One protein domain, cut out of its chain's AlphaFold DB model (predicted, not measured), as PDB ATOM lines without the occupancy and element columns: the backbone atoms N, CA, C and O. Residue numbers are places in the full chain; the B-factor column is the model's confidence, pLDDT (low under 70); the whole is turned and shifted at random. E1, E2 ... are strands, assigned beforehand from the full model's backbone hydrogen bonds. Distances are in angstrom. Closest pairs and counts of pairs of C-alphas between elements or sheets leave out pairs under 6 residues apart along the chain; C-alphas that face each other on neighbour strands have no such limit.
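What this domain is: This is residues 32 to 98 of the 102 residues of an uncharacterized protein of Trichoderma longibrachiatum ATCC 18648 (UniProt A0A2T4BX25). The printed part is wound as a short, flattened coil of two turns, a small solenoid: the chain runs out along E1, back along E2, out again along E3 and back along E4, so that E3 stacks beside E1 and E4 beside E2. The two narrow ribbons of two strands each, E1 with E3 and E2 with E4, run along the long axis with few contacts between them, these being from E1 to E4 and to E2 while E3 stays apart from both, and the links turn round at the two ends. The printed part has 67 residues with four named strands, E1, E2, E3 and E4 in that order along the chain, and no named helix; the class is all strand, in two sheets, E1 with E3 and E2 with E4, both parallel. The whole is loose, with a radius of gyration of the C-alphas of 14.8 A, and a rod spanning 45 by 18 by 17 A.

Where its parts are: E1 is residues 32 to 38, beginning at C-alpha 32 at (-32.771, 1.443, 35.801), and is 18.9 A long from first to last C-alpha. E2 is residues 52 to 61, 27.5 A long, with C-alpha 52 at (-22.966, 19.051, 36.983). E3 is residues 72 to 79, 22.6 A long. E4, residues 87 to 97, is the longest strand by residues; it is 28.6 A long, bends by 57 degrees at residue 93 and ends at C-alpha 97 at (-36.031, -4.944, 47.876).

How they stand to each other: E1 and E3 are parallel neighbours, with 32 degrees between their directions; C-alphas 33 and 74 face each other at 4.7 A. N 34 and O 74, at 2.8 A, and N 76 and O 34, at 2.8 A, are within hydrogen-bond range. E2 and E4 are parallel neighbours at 23 degrees; C-alphas 53 and 88 face each other at 4.4 A. N 61 and O 96, at 2.7 A, and N 89 and O 53, at 2.8 A, are within hydrogen-bond range. Between the sheets, E1 and E4 have 4 pairs of C-alphas within 8 A, the closest those of Arg 37 and Asn 87, 6.8 A. E1 and E2 have 1 such pair, Val 32 and Val 59, 7.3 A. E3 is apart from E2 and from E4.

The domain as a whole: The C-alphas farthest apart are those of Arg 45 and Gly 64, 45.0 A. The link from E1 to E2, residues 39 to 51, is long; those from E2 to E3 and from E3 to E4 are short. The printed part has no cut. The mean pLDDT of the printed part is 74.6, and residues 38 to 43, 48 to 53 and 84 to 88 are under 70.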
ATOM      1  N   VAL A  32     -32.201   0.122  35.525       82.19
ATOM      2  CA  VAL A  32     -32.771   1.443  35.801       82.19
ATOM      3  C   VAL A  32     -32.741   2.298  34.549       82.19
ATOM      4  O   VAL A  32     -31.757   2.297  33.810       82.19
ATOM      5  N   THR A  33     -33.811   3.052  34.332       81.12
ATOM      6  CA  THR A  33     -33.902   3.997  33.223       81.12
ATOM      7  C   THR A  33     -33.597   5.400  33.724       81.12
ATOM      8  O   THR A  33     -34.233   5.875  34.663       81.12
ATOM      9  N   ILE A  34     -32.641   6.071  33.090       77.50
ATOM     10  CA  ILE A  34     -32.310   7.473  33.343       77.50
ATOM     11  C   ILE A  34     -32.522   8.303  32.091       77.50
ATOM     12  O   ILE A  34     -32.163   7.909  30.986       77.50
ATOM     13  N   THR A  35     -33.089   9.487  32.283       74.19
ATOM     14  CA  THR A  35     -33.313  10.445  31.207       74.19
ATOM     15  C   THR A  35     -32.181  11.460  31.187       74.19
ATOM     16  O   THR A  35     -32.103  12.317  32.067       74.19
ATOM     17  N   THR A  36     -31.324  11.397  30.172       72.94
ATOM     18  CA  THR A  36     -30.271  12.393  29.952       72.94
ATOM     19  C   THR A  36     -30.786  13.494  29.037       72.94
ATOM     20  O   THR A  36     -31.432  13.232  28.022       72.94
ATOM     21  N   ARG A  37     -30.501  14.747  29.399       70.38
ATOM     22  CA  ARG A  37     -30.848  15.913  28.585       70.38
ATOM     23  C   ARG A  37     -29.638  16.349  27.780       70.38
ATOM     24  O   ARG A  37     -28.640  16.737  28.371       70.38
ATOM     25  N   LEU A  38     -29.724  16.301  26.456       67.44
ATOM     26  CA  LEU A  38     -28.637  16.754  25.589       67.44
ATOM     27  C   LEU A  38     -28.900  18.177  25.096       67.44
ATOM     28  O   LEU A  38     -30.043  18.594  24.904       67.44
ATOM     29  N   GLY A  39     -27.824  18.936  24.908       62.12
ATOM     30  CA  GLY A  39     -27.911  20.324  24.484       62.12
ATOM     31  C   GLY A  39     -26.591  20.791  23.911       62.12
ATOM     32  O   GLY A  39     -25.741  21.238  24.669       62.12
ATOM     33  N   THR A  40     -26.434  20.620  22.595       55.12
ATOM     34  CA  THR A  40     -25.571  21.356  21.636       55.12
ATOM     35  C   THR A  40     -25.255  20.498  20.413       55.12
ATOM     36  O   THR A  40     -25.247  21.022  19.304       55.12
ATOM     37  N   SER A  41     -25.061  19.186  20.588       58.78
ATOM     38  CA  SER A  41     -24.707  18.254  19.506       58.78
ATOM     39  C   SER A  41     -25.896  17.510  18.879       58.78
ATOM     40  O   SER A  41     -25.792  17.091  17.733       58.78
ATOM     41  N   GLU A  42     -27.031  17.376  19.582       63.09
ATOM     42  CA  GLU A  42     -28.183  16.560  19.130       63.09
ATOM     43  C   GLU A  42     -29.425  17.363  18.686       63.09
ATOM     44  O   GLU A  42     -30.514  16.816  18.543       63.09
ATOM     45  N   GLY A  43     -29.293  18.674  18.440       60.72
ATOM     46  CA  GLY A  43     -30.376  19.484  17.850       60.72
ATOM     47  C   GLY A  43     -31.424  20.040  18.828       60.72
ATOM     48  O   GLY A  43     -32.447  20.570  18.401       60.72
ATOM     49  N   CYS A  44     -31.187  19.972  20.139       72.69
ATOM     50  CA  CYS A  44     -32.089  20.561  21.130       72.69
ATOM     51  C   CYS A  44     -31.961  22.100  21.206       72.69
ATOM     52  O   CYS A  44     -30.867  22.654  21.108       72.69
ATOM     53  N   ARG A  45     -33.094  22.794  21.427       73.12
ATOM     54  CA  ARG A  45     -33.214  24.274  21.437       73.12
ATOM     55  C   ARG A  45     -32.355  24.971  22.497       73.12
ATOM     56  O   ARG A  45     -32.034  26.146  22.343       73.12
ATOM     57  N   PHE A  46     -32.034  24.278  23.585       70.25
ATOM     58  CA  PHE A  46     -31.285  24.838  24.705       70.25
ATOM     59  C   PHE A  46     -29.906  24.193  24.814       70.25
ATOM     60  O   PHE A  46     -29.752  22.985  24.635       70.25
ATOM     61  N   ASN A  47     -28.909  25.025  25.112       70.31
ATOM     62  CA  ASN A  47     -27.531  24.609  25.323       70.31
ATOM     63  C   ASN A  47     -27.360  24.162  26.783       70.31
ATOM     64  O   ASN A  47     -27.457  24.984  27.694       70.31
ATOM     65  N   CYS A  48     -27.127  22.866  26.990       69.38
ATOM     66  CA  CYS A  48     -26.911  22.271  28.308       69.38
ATOM     67  C   CYS A  48     -25.414  22.128  28.544       69.38
ATOM     68  O   CYS A  48     -24.870  21.026  28.562       69.38
ATOM     69  N   SER A  49     -24.739  23.262  28.678       62.91
ATOM     70  CA  SER A  49     -23.311  23.312  28.947       62.91
ATOM     71  C   SER A  49     -23.098  24.088  30.231       62.91
ATOM     72  O   SER A  49     -23.137  25.313  30.196       62.91
ATOM     73  N   SER A  50     -22.914  23.379  31.351       57.97
ATOM     74  CA  SER A  50     -21.756  23.528  32.265       57.97
ATOM     75  C   SER A  50     -22.019  23.102  33.712       57.97
ATOM     76  O   SER A  50     -21.056  22.807  34.412       57.97
ATOM     77  N   ASP A  51     -23.270  22.964  34.148       57.44
ATOM     78  CA  ASP A  51     -23.528  22.566  35.530       57.44
ATOM     79  C   ASP A  51     -23.678  21.045  35.691       57.44
ATOM     80  O   ASP A  51     -24.495  20.410  35.012       57.44
ATOM     81  N   PHE A  52     -22.890  20.463  36.604       65.50
ATOM     82  CA  PHE A  52     -22.966  19.051  36.983       65.50
ATOM     83  C   PHE A  52     -23.776  18.883  38.276       65.50
ATOM     84  O   PHE A  52     -23.632  19.652  39.224       65.50
ATOM     85  N   CYS A  53     -24.610  17.850  38.332       66.31
ATOM     86  CA  CYS A  53     -25.324  17.427  39.541       66.31
ATOM     87  C   CYS A  53     -25.173  15.919  39.732       66.31
ATOM     88  O   CYS A  53     -25.052  15.179  38.757       66.31
ATOM     89  N   ILE A  54     -25.213  15.458  40.983       74.56
ATOM     90  CA  ILE A  54     -25.421  14.044  41.309       74.56
ATOM     91  C   ILE A  54     -26.812  13.930  41.923       74.56
ATOM     92  O   ILE A  54     -27.114  14.610  42.901       74.56
ATOM     93  N   LEU A  55     -27.663  13.109  41.319       74.06
ATOM     94  CA  LEU A  55     -28.964  12.744  41.867       74.06
ATOM     95  C   LEU A  55     -28.873  11.320  42.396       74.06
ATOM     96  O   LEU A  55     -28.660  10.390  41.617       74.06
ATOM     97  N   ASP A  56     -29.036  11.147  43.701       78.75
ATOM     98  CA  ASP A  56     -29.133   9.816  44.287       78.75
ATOM     99  C   ASP A  56     -30.464   9.177  43.892       78.75
ATOM    100  O   ASP A  56     -31.526   9.796  44.000       78.75
ATOM    101  N   ASN A  57     -30.411   7.929  43.438       80.06
ATOM    102  CA  ASN A  57     -31.596   7.135  43.166       80.06
ATOM    103  C   ASN A  57     -31.509   5.785  43.879       80.06
ATOM    104  O   ASN A  57     -30.440   5.177  43.978       80.06
ATOM    105  N   VAL A  58     -32.653   5.318  44.374       82.31
ATOM    106  CA  VAL A  58     -32.763   4.017  45.034       82.31
ATOM    107  C   VAL A  58     -33.043   2.962  43.974       82.31
ATOM    108  O   VAL A  58     -33.969   3.097  43.175       82.31
ATOM    109  N   VAL A  59     -32.253   1.895  43.974       86.19
ATOM    110  CA  VAL A  59     -32.446   0.773  43.055       86.19
ATOM    111  C   VAL A  59     -33.277  -0.310  43.724       86.19
ATOM    112  O   VAL A  59     -32.887  -0.843  44.760       86.19
ATOM    113  N   THR A  60     -34.402  -0.679  43.117       86.94
ATOM    114  CA  THR A  60     -35.216  -1.797  43.601       86.94
ATOM    115  C   THR A  60     -34.644  -3.124  43.112       86.94
ATOM    116  O   THR A  60     -34.621  -3.414  41.917       86.94
ATOM    117  N   LEU A  61     -34.179  -3.941  44.048       85.81
ATOM    118  CA  LEU A  61     -33.786  -5.318  43.847       85.81
ATOM    119  C   LEU A  61     -35.031  -6.191  43.636       85.81
ATOM    120  O   LEU A  61     -36.010  -6.049  44.377       85.81
ATOM    121  N   PRO A  62     -34.994  -7.120  42.668       82.25
ATOM    122  CA  PRO A  62     -36.039  -8.120  42.517       82.25
ATOM    123  C   PRO A  62     -36.200  -8.974  43.782       82.25
ATOM    124  O   PRO A  62     -35.293  -9.093  44.607       82.25
ATOM    125  N   CYS A  63     -37.355  -9.619  43.904       82.62
ATOM    126  CA  CYS A  63     -37.620 -10.581  44.967       82.62
ATOM    127  C   CYS A  63     -36.564 -11.690  45.007       82.62
ATOM    128  O   CYS A  63     -36.130 -12.193  43.972       82.62
ATOM    129  N   GLY A  64     -36.151 -12.063  46.219       79.88
ATOM    130  CA  GLY A  64     -35.103 -13.058  46.442       79.88
ATOM    131  C   GLY A  64     -33.680 -12.514  46.317       79.88
ATOM    132  O   GLY A  64     -32.753 -13.216  46.697       79.88
ATOM    133  N   CYS A  65     -33.485 -11.277  45.856       83.69
ATOM    134  CA  CYS A  65     -32.170 -10.655  45.760       83.69
ATOM    135  C   CYS A  65     -31.825  -9.904  47.049       83.69
ATOM    136  O   CYS A  65     -32.599  -9.071  47.527       83.69
ATOM    137  N   SER A  66     -30.635 -10.156  47.584       80.38
ATOM    138  CA  SER A  66     -30.132  -9.488  48.791       80.38
ATOM    139  C   SER A  66     -29.045  -8.457  48.492       80.38
ATOM    140  O   SER A  66     -28.657  -7.704  49.379       80.38
ATOM    141  N   GLN A  67     -28.528  -8.433  47.261       80.38
ATOM    142  CA  GLN A  67     -27.497  -7.493  46.832       80.38
ATOM    143  C   GLN A  67     -27.571  -7.217  45.323       80.38
ATOM    144  O   GLN A  67     -28.029  -8.056  44.541       80.38
ATOM    145  N   ALA A  68     -27.095  -6.041  44.910       82.38
ATOM    146  CA  ALA A  68     -26.857  -5.729  43.505       82.38
ATOM    147  C   ALA A  68     -25.444  -6.187  43.111       82.38
ATOM    148  O   ALA A  68     -24.462  -5.718  43.681       82.38
ATOM    149  N   ALA A  69     -25.326  -7.050  42.101       82.62
ATOM    150  CA  ALA A  69     -24.048  -7.351  41.445       82.62
ATOM    151  C   ALA A  69     -23.493  -6.132  40.681       82.62
ATOM    152  O   ALA A  69     -22.310  -6.065  40.362       82.62
ATOM    153  N   GLY A  70     -24.382  -5.195  40.358       78.00
ATOM    154  CA  GLY A  70     -24.162  -3.999  39.560       78.00
ATOM    155  C   GLY A  70     -25.516  -3.408  39.169       78.00
ATOM    156  O   GLY A  70     -26.558  -3.970  39.500       78.00
ATOM    157  N   VAL A  71     -25.511  -2.289  38.456       80.88
ATOM    158  CA  VAL A  71     -26.734  -1.639  37.970       80.88
ATOM    159  C   VAL A  71     -26.618  -1.496  36.460       80.88
ATOM    160  O   VAL A  71     -25.664  -0.891  35.971       80.88
ATOM    161  N   ILE A  72     -27.566  -2.061  35.712       83.12
ATOM    162  CA  ILE A  72     -27.678  -1.785  34.278       83.12
ATOM    163  C   ILE A  72     -28.404  -0.461  34.126       83.12
ATOM    164  O   ILE A  72     -29.554  -0.313  34.530       83.12
ATOM    165  N   THR A  73     -27.736   0.494  33.502       83.12
ATOM    166  CA  THR A  73     -28.287   1.818  33.259       83.12
ATOM    167  C   THR A  73     -28.742   1.926  31.809       83.12
ATOM    168  O   THR A  73     -27.934   1.829  30.888       83.12
ATOM    169  N   GLN A  74     -30.040   2.125  31.602       80.19
ATOM    170  CA  GLN A  74     -30.605   2.472  30.304       80.19
ATOM    171  C   GLN A  74     -30.767   3.982  30.223       80.19
ATOM    172  O   GLN A  74     -31.537   4.573  30.979       80.19
ATOM    173  N   THR A  75     -30.051   4.605  29.297       78.31
ATOM    174  CA  THR A  75     -30.159   6.043  29.074       78.31
ATOM    175  C   THR A  75     -31.158   6.329  27.969       78.31
ATOM    176  O   THR A  75     -31.018   5.823  26.857       78.31
ATOM    177  N   VAL A  76     -32.141   7.174  28.262       80.38
ATOM    178  CA  VAL A  76     -33.030   7.758  27.258       80.38
ATOM    179  C   VAL A  76     -32.660   9.217  27.041       80.38
ATOM    180  O   VAL A  76     -32.502   9.985  27.991       80.38
ATOM    181  N   THR A  77     -32.508   9.603  25.778       76.44
ATOM    182  CA  THR A  77     -32.210  10.986  25.404       76.44
ATOM    183  C   THR A  77     -33.491  11.811  25.373       76.44
ATOM    184  O   THR A  77     -34.471  11.432  24.731       76.44
ATOM    185  N   ALA A  78     -33.474  12.971  26.024       75.31
ATOM    186  CA  ALA A  78     -34.527  13.977  25.929       75.31
ATOM    187  C   ALA A  78     -33.947  15.363  25.626       75.31
ATOM    188  O   ALA A  78     -32.816  15.680  25.993       75.31
ATOM    189  N   CYS A  79     -34.745  16.232  25.007       77.19
ATOM    190  CA  CYS A  79     -34.394  17.645  24.894       77.19
ATOM    191  C   CYS A  79     -34.807  18.417  26.146       77.19
ATOM    192  O   CYS A  79     -35.891  18.212  26.697       77.19
ATOM    193  N   ALA A  80     -33.956  19.347  26.582       71.69
ATOM    194  CA  ALA A  80     -34.323  20.282  27.638       71.69
ATOM    195  C   ALA A  80     -35.537  21.134  27.221       71.69
ATOM    196  O   ALA A  80     -35.663  21.545  26.068       71.69
ATOM    197  N   THR A  81     -36.427  21.406  28.174       73.50
ATOM    198  CA  THR A  81     -37.624  22.240  27.979       73.50
ATOM    199  C   THR A  81     -37.435  23.687  28.455       73.50
ATOM    200  O   THR A  81     -38.229  24.552  28.092       73.50
ATOM    201  N   SER A  82     -36.376  23.968  29.226       70.69
ATOM    202  CA  SER A  82     -36.027  25.281  29.788       70.69
ATOM    203  C   SER A  82     -34.505  25.438  29.984       70.69
ATOM    204  O   SER A  82     -33.773  24.448  29.950       70.69
ATOM    205  N   SER A  83     -34.036  26.681  30.182       70.69
ATOM    206  CA  SER A  83     -32.629  27.048  30.442       70.69
ATOM    207  C   SER A  83     -32.508  27.849  31.751       70.69
ATOM    208  O   SER A  83     -33.347  28.731  31.953       70.69
ATOM    209  N   PRO A  84     -31.481  27.613  32.601       66.81
ATOM    210  CA  PRO A  84     -30.382  26.653  32.427       66.81
ATOM    211  C   PRO A  84     -30.822  25.196  32.644       66.81
ATOM    212  O   PRO A  84     -31.699  24.912  33.461       66.81
ATOM    213  N   CYS A  85     -30.218  24.272  31.894       68.44
ATOM    214  CA  CYS A  85     -30.375  22.833  32.099       68.44
ATOM    215  C   CYS A  85     -29.129  22.257  32.770       68.44
ATOM    216  O   CYS A  85     -28.007  22.541  32.360       68.44
ATOM    217  N   TRP A  86     -29.357  21.417  33.778       68.06
ATOM    218  CA  TRP A  86     -28.309  20.730  34.519       68.06
ATOM    219  C   TRP A  86     -28.018  19.370  33.882       68.06
ATOM    220  O   TRP A  86     -28.951  18.625  33.561       68.06
ATOM    221  N   ASN A  87     -26.738  19.029  33.724       67.75
ATOM    222  CA  ASN A  87     -26.324  17.674  33.379       67.75
ATOM    223  C   ASN A  87     -26.195  16.873  34.677       67.75
ATOM    224  O   ASN A  87     -25.178  16.944  35.368       67.75
ATOM    225  N   CYS A  88     -27.248  16.136  35.034       69.38
ATOM    226  CA  CYS A  88     -27.210  15.286  36.218       69.38
ATOM    227  C   CYS A  88     -26.707  13.886  35.888       69.38
ATOM    228  O   CYS A  88     -27.213  13.220  34.985       69.38
ATOM    229  N   HIS A  89     -25.756  13.425  36.689       74.38
ATOM    230  CA  HIS A  89     -25.403  12.024  36.812       74.38
ATOM    231  C   HIS A  89     -26.266  11.398  37.902       74.38
ATOM    232  O   HIS A  89     -26.530  12.018  38.931       74.38
ATOM    233  N   THR A  90     -26.715  10.167  37.688       75.94
ATOM    234  CA  THR A  90     -27.453   9.433  38.715       75.94
ATOM    235  C   THR A  90     -26.496   8.531  39.475       75.94
ATOM    236  O   THR A  90     -25.829   7.687  38.875       75.94
ATOM    237  N   GLY A  91     -26.421   8.726  40.787       77.00
ATOM    238  CA  GLY A  91     -25.765   7.799  41.699       77.00
ATOM    239  C   GLY A  91     -26.746   6.718  42.142       77.00
ATOM    240  O   GLY A  91     -27.931   6.990  42.327       77.00
ATOM    241  N   PHE A  92     -26.249   5.500  42.361       82.12
ATOM    242  CA  PHE A  92     -27.039   4.393  42.919       82.12
ATOM    243  C   PHE A  92     -26.477   3.919  44.271       82.12
ATOM    244  O   PHE A  92     -26.088   2.757  44.394       82.12
ATOM    245  N   PRO A  93     -26.367   4.799  45.287       73.75
ATOM    246  CA  PRO A  93     -25.773   4.433  46.574       73.75
ATOM    247  C   PRO A  93     -26.681   3.549  47.442       73.75
ATOM    248  O   PRO A  93     -26.201   2.957  48.406       73.75
ATOM    249  N   PHE A  94     -27.977   3.452  47.126       77.75
ATOM    250  CA  PHE A  94     -28.957   2.736  47.942       77.75
ATOM    251  C   PHE A  94     -29.722   1.696  47.124       77.75
ATOM    252  O   PHE A  94     -30.140   1.950  45.992       77.75
ATOM    253  N   THR A  95     -29.972   0.540  47.736       81.06
ATOM    254  CA  THR A  95     -30.834  -0.514  47.195       81.06
ATOM    255  C   THR A  95     -32.006  -0.775  48.136       81.06
ATOM    256  O   THR A  95     -31.810  -0.833  49.348       81.06
ATOM    257  N   THR A  96     -33.201  -0.986  47.591       83.31
ATOM    258  CA  THR A  96     -34.376  -1.488  48.324       83.31
ATOM    259  C   THR A  96     -34.815  -2.818  47.723       83.31
ATOM    260  O   THR A  96     -34.545  -3.048  46.555       83.31
ATOM    261  N   THR A  97     -35.480  -3.703  48.455       81.25
ATOM    262  CA  THR A  97     -36.031  -4.944  47.876       81.25
ATOM    263  C   THR A  97     -37.495  -4.730  47.512       81.25
ATOM    264  O   THR A  97     -38.215  -4.032  48.226       81.25
ATOM    265  N   ALA A  98     -37.940  -5.307  46.394       79.94
ATOM    266  CA  ALA A  98     -39.351  -5.310  46.021       79.94
ATOM    267  C   ALA A  98     -40.204  -5.898  47.160       79.94
ATOM    268  O   ALA A  98     -39.865  -6.941  47.717       79.94
TER     269      ALA A  98